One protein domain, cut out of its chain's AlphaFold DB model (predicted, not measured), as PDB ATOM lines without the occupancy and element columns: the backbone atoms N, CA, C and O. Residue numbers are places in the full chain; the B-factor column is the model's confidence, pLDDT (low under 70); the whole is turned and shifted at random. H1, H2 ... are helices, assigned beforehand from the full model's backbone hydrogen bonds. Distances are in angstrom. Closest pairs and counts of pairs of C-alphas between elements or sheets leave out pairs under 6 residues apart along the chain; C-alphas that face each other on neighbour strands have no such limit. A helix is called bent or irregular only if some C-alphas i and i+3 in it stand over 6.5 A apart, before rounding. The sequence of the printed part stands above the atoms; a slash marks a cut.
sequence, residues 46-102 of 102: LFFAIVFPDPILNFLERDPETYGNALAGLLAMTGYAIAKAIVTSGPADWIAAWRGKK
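What this domain is: This is residues 46 to 102 of the 102 residues of an uncharacterized protein of Roseivivax isoporae LMG 25204 (UniProt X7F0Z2). Picture an open arch: one long, kinked helix, H3, makes the span, H2 stands as a leg near its first end, and H4 stands as a second leg past its last end, with nothing between the two legs. H1 comes before H2 and packs on residues 71 to 79 of H3, while H2 packs on residues 64 to 75. The printed part has 57 residues with four named helices, in the order H1, H2, H3, H4, and no named strand, and its class is all helix. It is only just loose, close to compact, with a radius of gyration of the C-alphas of 12.7 A, and its elongated outline spans 37 by 22 by 13 A.

Where its parts are: Find C-alpha 46 at (124.220, 172.682, 132.723); there H1 begins, and it runs through residues 46 to 51, 8.5 A from first to last C-alpha. Pass Phe 52 and you reach H2, residues 53 to 59, 9.9 A long. Look next for C-alpha 64 at (131.819, 159.998, 122.825), where H3 begins; it holds residues 64 to 89 and measures 31.3 A. H3 is irregular, with C-alphas 66 and 69 standing 7.6 A apart, and it has a kink of 53 degrees near residue 75. After Gly 90 comes H4, residues 91 to 98, 10.5 A long, which ends at C-alpha 98 at (107.179, 159.844, 125.149).

How they stand to each other: Start at H1, which touches H3 at residues 71 to 79 of H3 alone. Their closest C-alphas, those of Ala 49 and Ala 72, are 4.2 A apart, and the two helices run opposite ways at a steep tilt of 63 degrees. H1 and H2 meet only through their link. H2 touches H3 at residues 64 to 75 of H3 alone, about perpendicular at 85 degrees; the closest C-alphas, those of Pro 53 and Ala 72, are 5.7 A apart. At the other end, H4 is close to H3 but not clearly touching: the closest C-alphas, those of Ile 86 and Trp 94, are 6.0 A apart, and the two run opposite ways at a steep tilt of 67 degrees. H4 is apart from H1 and from H2. In H1, H2 and H4 every O i to N i+4 pair is within hydrogen-bond range; in H3, 18 of 22 are.

The domain as a whole: Look for the two C-alphas farthest apart, those of Glu 65 and Lys 102, at 37.3 A. The printed part has no cut, and its three links, H1 to H2, H2 to H3 and H3 to H4, are tight. Lys 102 is the chain's last residue. In the B-factor column the mean pLDDT of the printed part is 82.9, and the model's confidence is under 70 at residues 100 to 102.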
ATOM      1  N   LEU A  46     122.926 173.162 132.225       88.31
ATOM      2  CA  LEU A  46     124.220 172.682 132.723       88.31
ATOM      3  C   LEU A  46     124.139 171.259 133.279       88.31
ATOM      4  O   LEU A  46     124.984 170.428 132.963       88.31
ATOM      5  N   PHE A  47     123.117 170.961 134.084       88.12
ATOM      6  CA  PHE A  47     122.932 169.628 134.651       88.12
ATOM      7  C   PHE A  47     122.792 168.564 133.559       88.12
ATOM      8  O   PHE A  47     123.509 167.562 133.574       88.12
ATOM      9  N   PHE A  48     121.918 168.799 132.577       87.75
ATOM     10  CA  PHE A  48     121.715 167.857 131.481       87.75
ATOM     11  C   PHE A  48     122.963 167.714 130.610       87.75
ATOM     12  O   PHE A  48     123.320 166.597 130.253       87.75
ATOM     13  N   ALA A  49     123.663 168.811 130.327       88.00
ATOM     14  CA  ALA A  49     124.874 168.800 129.518       88.00
ATOM     15  C   ALA A  49     126.079 168.115 130.176       88.00
ATOM     16  O   ALA A  49     126.991 167.721 129.463       88.00
ATOM     17  N   ILE A  50     126.107 167.983 131.505       86.00
ATOM     18  CA  ILE A  50     127.210 167.328 132.226       86.00
ATOM     19  C   ILE A  50     126.888 165.860 132.509       86.00
ATOM     20  O   ILE A  50     127.754 165.004 132.391       86.00
ATOM     21  N   VAL A  51     125.649 165.557 132.905       88.12
ATOM     22  CA  VAL A  51     125.303 164.232 133.446       88.12
ATOM     23  C   VAL A  51     124.849 163.255 132.364       88.12
ATOM     24  O   VAL A  51     125.062 162.053 132.495       88.12
ATOM     25  N   PHE A  52     124.200 163.747 131.306       86.31
ATOM     26  CA  PHE A  52     123.515 162.899 130.331       86.31
ATOM     27  C   PHE A  52     124.231 162.617 128.998       86.31
ATOM     28  O   PHE A  52     123.791 161.665 128.350       86.31
ATOM     29  N   PRO A  53     125.295 163.323 128.552       88.00
ATOM     30  CA  PRO A  53     125.920 162.990 127.274       88.00
ATOM     31  C   PRO A  53     126.451 161.555 127.233       88.00
ATOM     32  O   PRO A  53     126.047 160.784 126.368       88.00
ATOM     33  N   ASP A  54     127.273 161.170 128.209       86.31
ATOM     34  CA  ASP A  54     127.882 159.838 128.270       86.31
ATOM     35  C   ASP A  54     126.857 158.696 128.341       86.31
ATOM     36  O   ASP A  54     126.949 157.771 127.533       86.31
ATOM     37  N   PRO A  55     125.855 158.700 129.246       87.88
ATOM     38  CA  PRO A  55     124.881 157.612 129.288       87.88
ATOM     39  C   PRO A  55     124.027 157.538 128.017       87.88
ATOM     40  O   PRO A  55     123.687 156.435 127.594       87.88
ATOM     41  N   ILE A  56     123.707 158.669 127.376       88.44
ATOM     42  CA  ILE A  56     122.961 158.670 126.109       88.44
ATOM     43  C   ILE A  56     123.825 158.123 124.969       88.44
ATOM     44  O   ILE A  56     123.344 157.312 124.184       88.44
ATOM     45  N   LEU A  57     125.094 158.526 124.874       89.88
ATOM     46  CA  LEU A  57     126.008 158.029 123.841       89.88
ATOM     47  C   LEU A  57     126.285 156.538 124.002       89.88
ATOM     48  O   LEU A  57     126.227 155.810 123.015       89.88
ATOM     49  N   ASN A  58     126.479 156.076 125.236       89.81
ATOM     50  CA  ASN A  58     126.616 154.655 125.539       89.81
ATOM     51  C   ASN A  58     125.352 153.872 125.170       89.81
ATOM     52  O   ASN A  58     125.445 152.804 124.575       89.81
ATOM     53  N   PHE A  59     124.165 154.408 125.469       89.81
ATOM     54  CA  PHE A  59     122.898 153.782 125.083       89.81
ATOM     55  C   PHE A  59     122.705 153.718 123.561       89.81
ATOM     56  O   PHE A  59     122.127 152.765 123.049       89.81
ATOM     57  N   LEU A  60     123.179 154.732 122.835       88.38
ATOM     58  CA  LEU A  60     123.111 154.796 121.376       88.38
ATOM     59  C   LEU A  60     124.277 154.079 120.676       88.38
ATOM     60  O   LEU A  60     124.335 154.114 119.446       88.38
ATOM     61  N   GLU A  61     125.195 153.473 121.438       90.38
ATOM     62  CA  GLU A  61     126.436 152.859 120.947       90.38
ATOM     63  C   GLU A  61     127.231 153.810 120.029       90.38
ATOM     64  O   GLU A  61     127.741 153.435 118.970       90.38
ATOM     65  N   ARG A  62     127.294 155.093 120.409       89.19
ATOM     66  CA  ARG A  62     127.994 156.148 119.666       89.19
ATOM     67  C   ARG A  62     129.282 156.557 120.354       89.19
ATOM     68  O   ARG A  62     129.360 156.604 121.576       89.19
ATOM     69  N   ASP A  63     130.261 156.915 119.530       87.81
ATOM     70  CA  ASP A  63     131.564 157.388 119.979       87.81
ATOM     71  C   ASP A  63     131.457 158.732 120.741       87.81
ATOM     72  O   ASP A  63     131.016 159.734 120.157       87.81
ATOM     73  N   PRO A  64     131.859 158.781 122.025       83.12
ATOM     74  CA  PRO A  64     131.819 159.998 122.825       83.12
ATOM     75  C   PRO A  64     132.742 161.104 122.313       83.12
ATOM     76  O   PRO A  64     132.385 162.277 122.424       83.12
ATOM     77  N   GLU A  65     133.887 160.764 121.713       83.25
ATOM     78  CA  GLU A  65     134.844 161.771 121.232       83.25
ATOM     79  C   GLU A  65     134.270 162.572 120.059       83.25
ATOM     80  O   GLU A  65     134.425 163.793 119.984       83.25
ATOM     81  N   THR A  66     133.537 161.896 119.174       85.31
ATOM     82  CA  THR A  66     132.916 162.528 118.007       85.31
ATOM     83  C   THR A  66     131.637 163.296 118.361       85.31
ATOM     84  O   THR A  66     131.410 164.397 117.853       85.31
ATOM     85  N   TYR A  67     130.768 162.734 119.210       86.56
ATOM     86  CA  TYR A  67     129.403 163.249 119.408       86.56
ATOM     87  C   TYR A  67     129.166 163.938 120.761       86.56
ATOM     88  O   TYR A  67     128.150 164.621 120.915       86.56
ATOM     89  N   GLY A  68     130.081 163.811 121.726       86.12
ATOM     90  CA  GLY A  68     129.902 164.292 123.100       86.12
ATOM     91  C   GLY A  68     129.642 165.792 123.190       86.12
ATOM     92  O   GLY A  68     128.652 166.212 123.784       86.12
ATOM     93  N   ASN A  69     130.457 166.604 122.510       87.62
ATOM     94  CA  ASN A  69     130.312 168.065 122.518       87.62
ATOM     95  C   ASN A  69     128.978 168.524 121.913       87.62
ATOM     96  O   ASN A  69     128.304 169.399 122.461       87.62
ATOM     97  N   ALA A  70     128.580 167.918 120.792       86.44
ATOM     98  CA  ALA A  70     127.330 168.246 120.114       86.44
ATOM     99  C   ALA A  70     126.119 167.873 120.979       86.44
ATOM    100  O   ALA A  70     125.181 168.661 121.114       86.44
ATOM    101  N   LEU A  71     126.163 166.697 121.609       90.06
ATOM    102  CA  LEU A  71     125.105 166.244 122.496       90.06
ATOM    103  C   LEU A  71     125.029 167.089 123.773       90.06
ATOM    104  O   LEU A  71     123.932 167.466 124.175       90.06
ATOM    105  N   ALA A  72     126.166 167.454 124.369       88.50
ATOM    106  CA  ALA A  72     126.218 168.354 125.518       88.50
ATOM    107  C   ALA A  72     125.594 169.722 125.194       88.50
ATOM    108  O   ALA A  72     124.769 170.216 125.959       88.50
ATOM    109  N   GLY A  73     125.904 170.306 124.030       86.62
ATOM    110  CA  GLY A  73     125.274 171.551 123.571       86.62
ATOM    111  C   GLY A  73     123.764 171.418 123.336       86.62
ATOM    112  O   GLY A  73     122.986 172.281 123.750       86.62
ATOM    113  N   LEU A  74     123.323 170.310 122.732       88.19
ATOM    114  CA  LEU A  74     121.901 170.024 122.513       88.19
ATOM    115  C   LEU A  74     121.136 169.881 123.839       88.19
ATOM    116  O   LEU A  74     120.045 170.434 124.003       88.19
ATOM    117  N   LEU A  75     121.718 169.163 124.798       89.69
ATOM    118  CA  LEU A  75     121.171 168.976 126.141       89.69
ATOM    119  C   LEU A  75     121.167 170.282 126.939       89.69
ATOM    120  O   LEU A  75     120.200 170.558 127.644       89.69
ATOM    121  N   ALA A  76     122.181 171.132 126.767       89.31
ATOM    122  CA  ALA A  76     122.205 172.467 127.356       89.31
ATOM    123  C   ALA A  76     121.044 173.338 126.856       89.31
ATOM    124  O   ALA A  76     120.412 174.053 127.634       89.31
ATOM    125  N   MET A  77     120.723 173.242 125.563       88.19
ATOM    126  CA  MET A  77     119.628 173.995 124.952       88.19
ATOM    127  C   MET A  77     118.248 173.498 125.411       88.19
ATOM    128  O   MET A  77     117.356 174.302 125.697       88.19
ATOM    129  N   THR A  78     118.074 172.176 125.478       87.31
ATOM    130  CA  THR A  78     116.777 171.509 125.704       87.31
ATOM    131  C   THR A  78     116.494 171.144 127.163       87.31
ATOM    132  O   THR A  78     115.336 170.918 127.517       87.31
ATOM    133  N   GLY A  79     117.507 171.140 128.032       84.00
ATOM    134  CA  GLY A  79     117.418 170.657 129.414       84.00
ATOM    135  C   GLY A  79     116.340 171.347 130.249       84.00
ATOM    136  O   GLY A  79     115.654 170.695 131.035       84.00
ATOM    137  N   TYR A  80     116.104 172.639 130.022       83.56
ATOM    138  CA  TYR A  80     115.021 173.364 130.689       83.56
ATOM    139  C   TYR A  80     113.631 172.915 130.252       83.56
ATOM    140  O   TYR A  80     112.750 172.754 131.091       83.56
ATOM    141  N   ALA A  81     113.428 172.684 128.954       82.12
ATOM    142  CA  ALA A  81     112.152 172.201 128.443       82.12
ATOM    143  C   ALA A  81     111.843 170.801 128.990       82.12
ATOM    144  O   ALA A  81     110.717 170.542 129.408       82.12
ATOM    145  N   ILE A  82     112.859 169.935 129.067       83.75
ATOM    146  CA  ILE A  82     112.749 168.599 129.667       83.75
ATOM    147  C   ILE A  82     112.401 168.712 131.155       83.75
ATOM    148  O   ILE A  82     111.425 168.114 131.603       83.75
ATOM    149  N   ALA A  83     113.143 169.519 131.919       84.56
ATOM    150  CA  ALA A  83     112.888 169.720 133.343       84.56
ATOM    151  C   ALA A  83     111.482 170.284 133.605       84.56
ATOM    152  O   ALA A  83     110.755 169.773 134.456       84.56
ATOM    153  N   LYS A  84     111.071 171.304 132.841       83.56
ATOM    154  CA  LYS A  84     109.742 171.915 132.942       83.56
ATOM    155  C   LYS A  84     108.649 170.907 132.610       83.56
ATOM    156  O   LYS A  84     107.668 170.836 133.344       83.56
ATOM    157  N   ALA A  85     108.826 170.099 131.564       82.19
ATOM    158  CA  ALA A  85     107.873 169.054 131.208       82.19
ATOM    159  C   ALA A  85     107.731 168.025 132.339       82.19
ATOM    160  O   ALA A  85     106.619 167.798 132.799       82.19
ATOM    161  N   ILE A  86     108.843 167.505 132.873       83.25
ATOM    162  CA  ILE A  86     108.837 166.537 133.983       83.25
ATOM    163  C   ILE A  86     108.144 167.100 135.228       83.25
ATOM    164  O   ILE A  86     107.365 166.393 135.862       83.25
ATOM    165  N   VAL A  87     108.405 168.358 135.588       84.44
ATOM    166  CA  VAL A  87     107.771 169.000 136.754       84.44
ATOM    167  C   VAL A  87     106.280 169.250 136.520       84.44
ATOM    168  O   VAL A  87     105.494 169.134 137.454       84.44
ATOM    169  N   THR A  88     105.881 169.579 135.290       82.38
ATOM    170  CA  THR A  88     104.494 169.948 134.971       82.38
ATOM    171  C   THR A  88     103.587 168.731 134.816       82.38
ATOM    172  O   THR A  88     102.473 168.739 135.328       82.38
ATOM    173  N   SER A  89     104.038 167.687 134.114       78.75
ATOM    174  CA  SER A  89     103.246 166.472 133.887       78.75
ATOM    175  C   SER A  89     103.529 165.368 134.903       78.75
ATOM    176  O   SER A  89     102.759 164.430 135.011       78.75
ATOM    177  N   GLY A  90     104.633 165.441 135.643       77.12
ATOM    178  CA  GLY A  90     105.140 164.320 136.427       77.12
ATOM    179  C   GLY A  90     105.968 163.348 135.569       77.12
ATOM    180  O   GLY A  90     105.744 163.214 134.362       77.12
ATOM    181  N   PRO A  91     106.955 162.652 136.167       74.94
ATOM    182  CA  PRO A  91     107.899 161.813 135.426       74.94
ATOM    183  C   PRO A  91     107.235 160.601 134.757       74.94
ATOM    184  O   PRO A  91     107.622 160.230 133.652       74.94
ATOM    185  N   ALA A  92     106.226 159.998 135.392       75.62
ATOM    186  CA  ALA A  92     105.526 158.832 134.850       75.62
ATOM    187  C   ALA A  92     104.704 159.184 133.599       75.62
ATOM    188  O   ALA A  92     104.808 158.492 132.584       75.62
ATOM    189  N   ASP A  93     103.963 160.292 133.646       72.69
ATOM    190  CA  ASP A  93     103.125 160.740 132.531       72.69
ATOM    191  C   ASP A  93     103.968 161.317 131.394       72.69
ATOM    192  O   ASP A  93     103.652 161.124 130.222       72.69
ATOM    193  N   TRP A  94     105.109 161.937 131.712       73.44
ATOM    194  CA  TRP A  94     106.079 162.349 130.698       73.44
ATOM    195  C   TRP A  94     106.646 161.145 129.932       73.44
ATOM    196  O   TRP A  94     106.677 161.151 128.702       73.44
ATOM    197  N   ILE A  95     107.031 160.074 130.639       74.50
ATOM    198  CA  ILE A  95     107.493 158.823 130.018       74.50
ATOM    199  C   ILE A  95     106.367 158.164 129.208       74.50
ATOM    200  O   ILE A  95     106.624 157.636 128.125       74.50
ATOM    201  N   ALA A  96     105.123 158.188 129.698       73.94
ATOM    202  CA  ALA A  96     103.971 157.658 128.969       73.94
ATOM    203  C   ALA A  96     103.730 158.420 127.655       73.94
ATOM    204  O   ALA A  96     103.628 157.788 126.599       73.94
ATOM    205  N   ALA A  97     103.772 159.756 127.703       72.44
ATOM    206  CA  ALA A  97     103.664 160.623 126.535       72.44
ATOM    207  C   ALA A  97     104.792 160.363 125.523       72.44
ATOM    208  O   ALA A  97     104.536 160.244 124.324       72.44
ATOM    209  N   TRP A  98     106.030 160.180 125.997       70.81
ATOM    210  CA  TRP A  98     107.179 159.844 125.149       70.81
ATOM    211  C   TRP A  98     107.059 158.456 124.499       70.81
ATOM    212  O   TRP A  98     107.517 158.241 123.381       70.81
ATOM    213  N   ARG A  99     106.386 157.512 125.171       77.75
ATOM    214  CA  ARG A  99     106.074 156.168 124.651       77.75
ATOM    215  C   ARG A  99     104.807 156.124 123.787       77.75
ATOM    216  O   ARG A  99     104.383 155.034 123.405       77.75
ATOM    217  N   GLY A 100     104.190 157.272 123.494       67.44
ATOM    218  CA  GLY A 100     102.986 157.368 122.665       67.44
ATOM    219  C   GLY A 100     101.709 156.848 123.332       67.44
ATOM    220  O   GLY A 100     100.706 156.644 122.648       67.44
ATOM    221  N   LYS A 101     101.724 156.623 124.651       55.91
ATOM    222  CA  LYS A 101     100.531 156.264 125.421       55.91
ATOM    223  C   LYS A 101      99.914 157.556 125.951       55.91
ATOM    224  O   LYS A 101     100.487 158.183 126.836       55.91
ATOM    225  N   LYS A 102      98.809 157.971 125.328       50.78
ATOM    226  CA  LYS A 102      97.953 159.058 125.817       50.78
ATOM    227  C   LYS A 102      97.241 158.644 127.096       50.78
ATOM    228  O   LYS A 102      96.816 157.468 127.148       50.78
TER     229      LYS A 102